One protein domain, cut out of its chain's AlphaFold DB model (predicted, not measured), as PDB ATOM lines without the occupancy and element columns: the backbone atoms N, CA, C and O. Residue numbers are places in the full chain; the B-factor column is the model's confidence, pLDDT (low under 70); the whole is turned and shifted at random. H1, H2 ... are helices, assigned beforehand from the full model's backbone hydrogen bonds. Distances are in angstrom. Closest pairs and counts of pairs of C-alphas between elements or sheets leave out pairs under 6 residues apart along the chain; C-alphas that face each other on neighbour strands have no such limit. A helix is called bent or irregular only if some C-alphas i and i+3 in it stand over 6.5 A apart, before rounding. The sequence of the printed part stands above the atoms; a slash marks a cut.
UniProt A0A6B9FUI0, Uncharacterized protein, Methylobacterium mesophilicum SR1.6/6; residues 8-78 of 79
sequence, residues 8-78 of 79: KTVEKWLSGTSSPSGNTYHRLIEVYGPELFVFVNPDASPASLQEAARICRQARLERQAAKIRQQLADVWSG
ATOM      1  N   LYS A   8     -31.315  40.212 -29.639       93.19
ATOM      2  CA  LYS A   8     -31.015  41.228 -30.661       93.19
ATOM      3  C   LYS A   8     -32.254  41.648 -31.459       93.19
ATOM      4  O   LYS A   8     -32.358  42.790 -31.893       93.19
ATOM      5  N   THR A   9     -33.193  40.730 -31.690       92.62
ATOM      6  CA  THR A   9     -34.471  41.056 -32.337       92.62
ATOM      7  C   THR A   9     -35.333  41.921 -31.421       92.62
ATOM      8  O   THR A   9     -35.883  42.914 -31.882       92.62
ATOM      9  N   VAL A  10     -35.404  41.580 -30.130       90.12
ATOM     10  CA  VAL A  10     -36.144  42.369 -29.132       90.12
ATOM     11  C   VAL A  10     -35.547  43.767 -28.983       90.12
ATOM     12  O   VAL A  10     -36.282  44.747 -28.984       90.12
ATOM     13  N   GLU A  11     -34.220  43.876 -28.932       93.94
ATOM     14  CA  GLU A  11     -33.506  45.153 -28.861       93.94
ATOM     15  C   GLU A  11     -33.881  46.079 -30.025       93.94
ATOM     16  O   GLU A  11     -34.215  47.238 -29.801       93.94
ATOM     17  N   LYS A  12     -33.938  45.549 -31.255       93.12
ATOM     18  CA  LYS A  12     -34.378  46.310 -32.436       93.12
ATOM     19  C   LYS A  12     -35.825  46.801 -32.353       93.12
ATOM     20  O   LYS A  12     -36.156  47.775 -33.027       93.12
ATOM     21  N   TRP A  13     -36.698  46.114 -31.614       91.81
ATOM     22  CA  TRP A  13     -38.063  46.595 -31.376       91.81
ATOM     23  C   TRP A  13     -38.074  47.728 -30.360       91.81
ATOM     24  O   TRP A  13     -38.730  48.740 -30.581       91.81
ATOM     25  N   LEU A  14     -37.302  47.587 -29.281       88.75
ATOM     26  CA  LEU A  14     -37.189  48.612 -28.244       88.75
ATOM     27  C   LEU A  14     -36.521  49.894 -28.760       88.75
ATOM     28  O   LEU A  14     -36.889  50.983 -28.334       88.75
ATOM     29  N   SER A  15     -35.586  49.784 -29.708       94.00
ATOM     30  CA  SER A  15     -34.960  50.930 -30.378       94.00
ATOM     31  C   SER A  15     -35.811  51.539 -31.501       94.00
ATOM     32  O   SER A  15     -35.357  52.467 -32.168       94.00
ATOM     33  N   GLY A  16     -37.004  50.996 -31.777       88.94
ATOM     34  CA  GLY A  16     -37.879  51.445 -32.865       88.94
ATOM     35  C   GLY A  16     -37.342  51.164 -34.275       88.94
ATOM     36  O   GLY A  16     -37.890  51.651 -35.257       88.94
ATOM     37  N   THR A  17     -36.270  50.377 -34.404       93.44
ATOM     38  CA  THR A  17     -35.647  50.045 -35.697       93.44
ATOM     39  C   THR A  17     -36.492  49.063 -36.514       93.44
ATOM     40  O   THR A  17     -36.373  48.996 -37.734       93.44
ATOM     41  N   SER A  18     -37.332  48.267 -35.854       91.69
ATOM     42  CA  SER A  18     -38.282  47.355 -36.498       91.69
ATOM     43  C   SER A  18     -39.473  47.088 -35.581       91.69
ATOM     44  O   SER A  18     -39.412  47.411 -34.400       91.69
ATOM     45  N   SER A  19     -40.511  46.431 -36.096       87.44
ATOM     46  CA  SER A  19     -41.676  46.006 -35.308       87.44
ATOM     47  C   SER A  19     -41.809  44.478 -35.296       87.44
ATOM     48  O   SER A  19     -41.349  43.819 -36.237       87.44
ATOM     49  N   PRO A  20     -42.433  43.880 -34.263       89.00
ATOM     50  CA  PRO A  20     -42.704  42.449 -34.255       89.00
ATOM     51  C   PRO A  20     -43.645  42.067 -35.403       89.00
ATOM     52  O   PRO A  20     -44.618  42.766 -35.685       89.00
ATOM     53  N   SER A  21     -43.370  40.940 -36.061       89.38
ATOM     54  CA  SER A  21     -44.296  40.383 -37.054       89.38
ATOM     55  C   SER A  21     -45.530  39.785 -36.369       89.38
ATOM     56  O   SER A  21     -45.466  39.429 -35.191       89.38
ATOM     57  N   GLY A  22     -46.632  39.584 -37.100       86.19
ATOM     58  CA  GLY A  22     -47.834  38.933 -36.553       86.19
ATOM     59  C   GLY A  22     -47.544  37.563 -35.925       86.19
ATOM     60  O   GLY A  22     -47.943  37.299 -34.795       86.19
ATOM     61  N   ASN A  23     -46.739  36.724 -36.589       89.12
ATOM     62  CA  ASN A  23     -46.310  35.429 -36.042       89.12
ATOM     63  C   ASN A  23     -45.505  35.584 -34.740       89.12
ATOM     64  O   ASN A  23     -45.588  34.774 -33.820       89.12
ATOM     65  N   THR A  24     -44.719  36.654 -34.646       89.62
ATOM     66  CA  THR A  24     -43.951  36.950 -33.443       89.62
ATOM     67  C   THR A  24     -44.849  37.377 -32.287       89.62
ATOM     68  O   THR A  24     -44.643  36.910 -31.171       89.62
ATOM     69  N   TYR A  25     -45.877  38.186 -32.551       86.88
ATOM     70  CA  TYR A  25     -46.907  38.496 -31.562       86.88
ATOM     71  C   TYR A  25     -47.628  37.239 -31.072       86.88
ATOM     72  O   TYR A  25     -47.793  37.092 -29.865       86.88
ATOM     73  N   HIS A  26     -47.981  36.306 -31.962       87.44
ATOM     74  CA  HIS A  26     -48.600  35.039 -31.560       87.44
ATOM     75  C   HIS A  26     -47.737  34.258 -30.565       87.44
ATOM     76  O   HIS A  26     -48.214  33.933 -29.482       87.44
ATOM     77  N   ARG A  27     -46.447  34.056 -30.863       90.19
ATOM     78  CA  ARG A  27     -45.517  33.377 -29.938       90.19
ATOM     79  C   ARG A  27     -45.391  34.089 -28.596       90.19
ATOM     80  O   ARG A  27     -45.289  33.456 -27.550       90.19
ATOM     81  N   LEU A  28     -45.367  35.418 -28.616       89.44
ATOM     82  CA  LEU A  28     -45.297  36.200 -27.389       89.44
ATOM     83  C   LEU A  28     -46.579  36.048 -26.553       89.44
ATOM     84  O   LEU A  28     -46.487  35.918 -25.336       89.44
ATOM     85  N   ILE A  29     -47.752  36.016 -27.188       87.31
ATOM     86  CA  ILE A  29     -49.041  35.780 -26.519       87.31
ATOM     87  C   ILE A  29     -49.115  34.355 -25.955       87.31
ATOM     88  O   ILE A  29     -49.600  34.182 -24.842       87.31
ATOM     89  N   GLU A  30     -48.601  33.345 -26.660       89.06
ATOM     90  CA  GLU A  30     -48.553  31.960 -26.162       89.06
ATOM     91  C   GLU A  30     -47.751  31.839 -24.859       89.06
ATOM     92  O   GLU A  30     -48.136  31.096 -23.958       89.06
ATOM     93  N   VAL A  31     -46.656  32.594 -24.734       90.44
ATOM     94  CA  VAL A  31     -45.775  32.542 -23.557       90.44
ATOM     95  C   VAL A  31     -46.258  33.453 -22.432       90.44
ATOM     96  O   VAL A  31     -46.272  33.060 -21.265       90.44
ATOM     97  N   TYR A  32     -46.629  34.693 -22.755       88.19
ATOM     98  CA  TYR A  32     -46.924  35.720 -21.754       88.19
ATOM     99  C   TYR A  32     -48.409  35.897 -21.459       88.19
ATOM    100  O   TYR A  32     -48.734  36.527 -20.447       88.19
ATOM    101  N   GLY A  33     -49.280  35.317 -22.281       89.94
ATOM    102  CA  GLY A  33     -50.727  35.442 -22.203       89.94
ATOM    103  C   GLY A  33     -51.284  36.695 -22.899       89.94
ATOM    104  O   GLY A  33     -50.530  37.549 -23.385       89.94
ATOM    105  N   PRO A  34     -52.625  36.815 -22.957       89.94
ATOM    106  CA  PRO A  34     -53.325  37.947 -23.572       89.94
ATOM    107  C   PRO A  34     -52.991  39.299 -22.927       89.94
ATOM    108  O   PRO A  34     -53.143  40.337 -23.571       89.94
ATOM    109  N   GLU A  35     -52.485  39.304 -21.690       91.50
ATOM    110  CA  GLU A  35     -52.052  40.510 -20.983       91.50
ATOM    111  C   GLU A  35     -51.014  41.313 -21.772       91.50
ATOM    112  O   GLU A  35     -51.022  42.543 -21.722       91.50
ATOM    113  N   LEU A  36     -50.140  40.637 -22.525       88.88
ATOM    114  CA  LEU A  36     -49.132  41.319 -23.327       88.88
ATOM    115  C   LEU A  36     -49.762  42.144 -24.450       88.88
ATOM    116  O   LEU A  36     -49.334  43.268 -24.696       88.88
ATOM    117  N   PHE A  37     -50.768  41.602 -25.137       86.38
ATOM    118  CA  PHE A  37     -51.396  42.314 -26.246       86.38
ATOM    119  C   PHE A  37     -52.106  43.577 -25.754       86.38
ATOM    120  O   PHE A  37     -51.931  44.641 -26.345       86.38
ATOM    121  N   VAL A  38     -52.826  43.469 -24.633       89.00
ATOM    122  CA  VAL A  38     -53.508  44.607 -23.997       89.00
ATOM    123  C   VAL A  38     -52.510  45.668 -23.538       89.00
ATOM    124  O   VAL A  38     -52.772  46.856 -23.683       89.00
ATOM    125  N   PHE A  39     -51.347  45.257 -23.031       88.06
ATOM    126  CA  PHE A  39     -50.285  46.182 -22.646       88.06
ATOM    127  C   PHE A  39     -49.678  46.929 -23.842       88.06
ATOM    128  O   PHE A  39     -49.438  48.129 -23.754       88.06
ATOM    129  N   VAL A  40     -49.421  46.233 -24.955       84.50
ATOM    130  CA  VAL A  40     -48.776  46.833 -26.137       84.50
ATOM    131  C   VAL A  40     -49.753  47.692 -26.944       84.50
ATOM    132  O   VAL A  40     -49.349  48.714 -27.488       84.50
ATOM    133  N   ASN A  41     -51.028  47.300 -27.023       84.38
ATOM    134  CA  ASN A  41     -52.047  47.986 -27.817       84.38
ATOM    135  C   ASN A  41     -53.335  48.208 -27.002       84.38
ATOM    136  O   ASN A  41     -54.355  47.571 -27.294       84.38
ATOM    137  N   PRO A  42     -53.327  49.094 -25.989       81.31
ATOM    138  CA  PRO A  42     -54.483  49.289 -25.114       81.31
ATOM    139  C   PRO A  42     -55.725  49.749 -25.891       81.31
ATOM    140  O   PRO A  42     -56.799  49.176 -25.718       81.31
ATOM    141  N   ASP A  43     -55.560  50.691 -26.822       87.31
ATOM    142  CA  ASP A  43     -56.676  51.277 -27.579       87.31
ATOM    143  C   ASP A  43     -57.232  50.345 -28.667       87.31
ATOM    144  O   ASP A  43     -58.402  50.437 -29.033       87.31
ATOM    145  N   ALA A  44     -56.409  49.426 -29.186       84.69
ATOM    146  CA  ALA A  44     -56.811  48.491 -30.241       84.69
ATOM    147  C   ALA A  44     -57.291  47.134 -29.699       84.69
ATOM    148  O   ALA A  44     -57.643  46.248 -30.479       84.69
ATOM    149  N   SER A  45     -57.287  46.941 -28.378       84.56
ATOM    150  CA  SER A  45     -57.669  45.677 -27.750       84.56
ATOM    151  C   SER A  45     -59.188  45.564 -27.604       84.56
ATOM    152  O   SER A  45     -59.779  46.345 -26.857       84.56
ATOM    153  N   PRO A  46     -59.848  44.571 -28.235       90.62
ATOM    154  CA  PRO A  46     -61.280  44.346 -28.053       90.62
ATOM    155  C   PRO A  46     -61.630  44.059 -26.588       90.62
ATOM    156  O   PRO A  46     -60.847  43.431 -25.873       90.62
ATOM    157  N   ALA A  47     -62.835  44.435 -26.155       91.75
ATOM    158  CA  ALA A  47     -63.287  44.250 -24.770       91.75
ATOM    159  C   ALA A  47     -63.184  42.790 -24.281       91.75
ATOM    160  O   ALA A  47     -62.797  42.539 -23.142       91.75
ATOM    161  N   SER A  48     -63.454  41.816 -25.156       90.25
ATOM    162  CA  SER A  48     -63.305  40.389 -24.842       90.25
ATOM    163  C   SER A  48     -61.859  39.993 -24.529       90.25
ATOM    164  O   SER A  48     -61.620  39.177 -23.639       90.25
ATOM    165  N   LEU A  49     -60.885  40.587 -25.222       88.88
ATOM    166  CA  LEU A  49     -59.465  40.337 -24.985       88.88
ATOM    167  C   LEU A  49     -58.981  41.017 -23.699       88.88
ATOM    168  O   LEU A  49     -58.172  40.440 -22.974       88.88
ATOM    169  N   GLN A  50     -59.510  42.203 -23.387       91.62
ATOM    170  CA  GLN A  50     -59.247  42.883 -22.116       91.62
ATOM    171  C   GLN A  50     -59.749  42.056 -20.924       91.62
ATOM    172  O   GLN A  50     -59.026  41.887 -19.942       91.62
ATOM    173  N   GLU A  51     -60.947  41.475 -21.027       93.38
ATOM    174  CA  GLU A  51     -61.481  40.602 -19.979       93.38
ATOM    175  C   GLU A  51     -60.663  39.310 -19.843       93.38
ATOM    176  O   GLU A  51     -60.281  38.923 -18.738       93.38
ATOM    177  N   ALA A  52     -60.288  38.681 -20.961       92.19
ATOM    178  CA  ALA A  52     -59.405  37.515 -20.938       92.19
ATOM    179  C   ALA A  52     -58.053  37.826 -20.265       92.19
ATOM    180  O   ALA A  52     -57.565  37.037 -19.452       92.19
ATOM    181  N   ALA A  53     -57.465  38.992 -20.554       92.88
ATOM    182  CA  ALA A  53     -56.254  39.475 -19.893       92.88
ATOM    183  C   ALA A  53     -56.456  39.670 -18.385       92.88
ATOM    184  O   ALA A  53     -55.604  39.261 -17.595       92.88
ATOM    185  N   ARG A  54     -57.594  40.233 -17.965       93.69
ATOM    186  CA  ARG A  54     -57.933  40.397 -16.546       93.69
ATOM    187  C   ARG A  54     -58.001  39.053 -15.818       93.69
ATOM    188  O   ARG A  54     -57.377  38.907 -14.767       93.69
ATOM    189  N   ILE A  55     -58.693  38.070 -16.390       95.50
ATOM    190  CA  ILE A  55     -58.827  36.721 -15.817       95.50
ATOM    191  C   ILE A  55     -57.457  36.035 -15.722       95.50
ATOM    192  O   ILE A  55     -57.090  35.511 -14.668       95.50
ATOM    193  N   CYS A  56     -56.658  36.088 -16.794       93.56
ATOM    194  CA  CYS A  56     -55.311  35.508 -16.803       93.56
ATOM    195  C   CYS A  56     -54.408  36.162 -15.750       93.56
ATOM    196  O   CYS A  56     -53.688  35.465 -15.019       93.56
ATOM    197  N   ARG A  57     -54.504  37.490 -15.609       92.25
ATOM    198  CA  ARG A  57     -53.759  38.246 -14.605       92.25
ATOM    199  C   ARG A  57     -54.147  37.827 -13.193       92.25
ATOM    200  O   ARG A  57     -53.251  37.602 -12.378       92.25
ATOM    201  N   GLN A  58     -55.441  37.693 -12.913       96.06
ATOM    202  CA  GLN A  58     -55.933  37.228 -11.619       96.06
ATOM    203  C   GLN A  58     -55.385  35.833 -11.292       96.06
ATOM    204  O   GLN A  58     -54.721  35.665 -10.269       96.06
ATOM    205  N   ALA A  59     -55.543  34.864 -12.195       94.69
ATOM    206  CA  ALA A  59     -55.059  33.498 -11.989       94.69
ATOM    207  C   ALA A  59     -53.529  33.422 -11.805       94.69
ATOM    208  O   ALA A  59     -53.002  32.535 -11.127       94.69
ATOM    209  N   ARG A  60     -52.766  34.330 -12.427       91.31
ATOM    210  CA  ARG A  60     -51.313  34.435 -12.221       91.31
ATOM    211  C   ARG A  60     -50.977  34.966 -10.830       91.31
ATOM    212  O   ARG A  60     -50.107  34.400 -10.172       91.31
ATOM    213  N   LEU A  61     -51.667  36.013 -10.384       95.00
ATOM    214  CA  LEU A  61     -51.486  36.587  -9.049       95.00
ATOM    215  C   LEU A  61     -51.863  35.589  -7.951       95.00
ATOM    216  O   LEU A  61     -51.130  35.458  -6.976       95.00
ATOM    217  N   GLU A  62     -52.941  34.830  -8.130       97.75
ATOM    218  CA  GLU A  62     -53.355  33.781  -7.191       97.75
ATOM    219  C   GLU A  62     -52.292  32.682  -7.059       97.75
ATOM    220  O   GLU A  62     -51.916  32.314  -5.944       97.75
ATOM    221  N   ARG A  63     -51.725  32.217  -8.183       96.56
ATOM    222  CA  ARG A  63     -50.609  31.255  -8.187       96.56
ATOM    223  C   ARG A  63     -49.359  31.808  -7.500       96.56
ATOM    224  O   ARG A  63     -48.712  31.097  -6.734       96.56
ATOM    225  N   GLN A  64     -49.021  33.072  -7.752       96.44
ATOM    226  CA  GLN A  64     -47.894  33.737  -7.093       96.44
ATOM    227  C   GLN A  64     -48.124  33.864  -5.584       96.44
ATOM    228  O   GLN A  64     -47.233  33.537  -4.805       96.44
ATOM    229  N   ALA A  65     -49.327  34.259  -5.164       97.75
ATOM    230  CA  ALA A  65     -49.695  34.346  -3.757       97.75
ATOM    231  C   ALA A  65     -49.632  32.976  -3.068       97.75
ATOM    232  O   ALA A  65     -49.111  32.879  -1.960       97.75
ATOM    233  N   ALA A  66     -50.108  31.912  -3.720       97.94
ATOM    234  CA  ALA A  66     -50.000  30.549  -3.204       97.94
ATOM    235  C   ALA A  66     -48.534  30.130  -3.011       97.94
ATOM    236  O   ALA A  66     -48.174  29.642  -1.942       97.94
ATOM    237  N   LYS A  67     -47.671  30.403  -3.998       97.69
ATOM    238  CA  LYS A  67     -46.232  30.120  -3.908       97.69
ATOM    239  C   LYS A  67     -45.564  30.886  -2.765       97.69
ATOM    240  O   LYS A  67     -44.811  30.293  -2.003       97.69
ATOM    241  N   ILE A  68     -45.855  32.178  -2.618       97.44
ATOM    242  CA  ILE A  68     -45.300  33.002  -1.534       97.44
ATOM    243  C   ILE A  68     -45.773  32.486  -0.170       97.44
ATOM    244  O   ILE A  68     -44.967  32.354   0.744       97.44
ATOM    245  N   ARG A  69     -47.060  32.145  -0.028       97.38
ATOM    246  CA  ARG A  69     -47.597  31.555   1.210       97.38
ATOM    247  C   ARG A  69     -46.897  30.248   1.570       97.38
ATOM    248  O   ARG A  69     -46.585  30.045   2.736       97.38
ATOM    249  N   GLN A  70     -46.623  29.399   0.581       96.56
ATOM    250  CA  GLN A  70     -45.865  28.168   0.791       96.56
ATOM    251  C   GLN A  70     -44.432  28.461   1.253       96.56
ATOM    252  O   GLN A  70     -44.009  27.929   2.270       96.56
ATOM    253  N   GLN A  71     -43.730  29.375   0.578       96.38
ATOM    254  CA  GLN A  71     -42.372  29.782   0.960       96.38
ATOM    255  C   GLN A  71     -42.311  30.347   2.387       96.38
ATOM    256  O   GLN A  71     -41.386  30.040   3.130       96.38
ATOM    257  N   LEU A  72     -43.301  31.148   2.788       96.69
ATOM    258  CA  LEU A  72     -43.396  31.664   4.156       96.69
ATOM    259  C   LEU A  72     -43.627  30.545   5.177       96.69
ATOM    260  O   LEU A  72     -43.011  30.559   6.241       96.69
ATOM    261  N   ALA A  73     -44.488  29.577   4.858       96.44
ATOM    262  CA  ALA A  73     -44.732  28.427   5.722       96.44
ATOM    263  C   ALA A  73     -43.474  27.564   5.894       96.44
ATOM    264  O   ALA A  73     -43.189  27.137   7.011       96.44
ATOM    265  N   ASP A  74     -42.703  27.356   4.823       95.50
ATOM    266  CA  ASP A  74     -41.445  26.609   4.872       95.50
ATOM    267  C   ASP A  74     -40.442  27.299   5.811       95.50
ATOM    268  O   ASP A  74     -40.010  26.683   6.791       95.50
ATOM    269  N   VAL A  75     -40.229  28.610   5.623       95.62
ATOM    270  CA  VAL A  75     -39.354  29.439   6.473       95.62
ATOM    271  C   VAL A  75     -39.783  29.400   7.944       95.62
ATOM    272  O   VAL A  75     -38.944  29.244   8.828       95.62
ATOM    273  N   TRP A  76     -41.081  29.523   8.235       94.19
ATOM    274  CA  TRP A  76     -41.588  29.465   9.612       94.19
ATOM    275  C   TRP A  76     -41.541  28.063  10.223       94.19
ATOM    276  O   TRP A  76     -41.445  27.940  11.441       94.19
ATOM    277  N   SER A  77     -41.580  27.011   9.404       91.00
ATOM    278  CA  SER A  77     -41.430  25.625   9.858       91.00
ATOM    279  C   SER A  77     -39.974  25.209  10.107       91.00
ATOM    280  O   SER A  77     -39.738  24.088  10.555       91.00
ATOM    281  N   GLY A  78     -39.004  26.096   9.844       76.38
ATOM    282  CA  GLY A  78     -37.577  25.813  10.001       76.38
ATOM    283  C   GLY A  78     -37.014  24.858   8.943       76.38
ATOM    284  O   GLY A  78     -36.016  24.190   9.217       76.38
TER     285      GLY A  78
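This is residues 8 to 78 of the 79 residues of an uncharacterized protein of Methylobacterium mesophilicum SR1.6/6 (UniProt A0A6B9FUI0). One long helix, H4, runs out from a small, loose head of three short helices, H1, H2 and H3, and its far part, with the end of the printed part, residues 58 to 78, sticks out free as an arm. In the head, H3 sits between H2 and the first part of H4, while H1 lies at the far side of the head from H4 and touches no helix. The printed part has 71 residues with four named helices, in the order H1, H2, H3, H4, and no named strand; the class is all helix. The whole is only just extended, close to loose, with a radius of gyration of the C-alphas of 16.9 A, and its outline is flat, spanning 52 by 32 by 17 A.

The printed part begins with H1, residues 8 to 14, 9.9 A from first to last C-alpha; C-alpha 8 is at (-31.015, 41.228, -30.661). H2, residues 22 to 32, is 15.2 A long and begins with C-alpha 22 at (-47.834, 38.933, -36.553). H3, residues 35 to 40, is 8.8 A long. H4, residues 47 to 76, is the longest helix, with 30 residues and 43.3 A from first to last C-alpha; C-alpha 76 is at (-41.588, 29.465, 9.612).

H1 is apart from H2, H3 and H4. H2 and H3 touch, and their closest C-alphas, those of Ile 29 and Leu 36, are 6.4 A apart. They run opposite ways at a steep tilt of 45 degrees. H3 and H4 touch, H4 with residues 49 to 57 alone; the closest C-alphas, those of Glu 35 and Ala 53, are 4.5 A apart. These two run opposite ways at a steep tilt of 59 degrees. H2 and H4 are apart. In H1, H2, H3 and H4 every pair of O i and N i+4 is within hydrogen-bond range, and no helix is bent or irregular.

The two C-alphas farthest apart are those of Thr 17 and Ser 77, at 52.0 A, and the first and last printed C-alphas, of Lys 8 and Gly 78, are 44.0 A apart. Without residues 58 to 78, of which 58 to 76 belong to H4, the body has 50 residues, spans 32 by 22 by 16 A and has a radius of gyration of 11.7 A. The link from H2 to H3, two residues, is tight; those from H1 to H2, seven residues, and from H3 to H4, six residues, are short, and no link is long. The printed part has no cut. The mean pLDDT of the printed part is 91.3, and no printed residue is under 70.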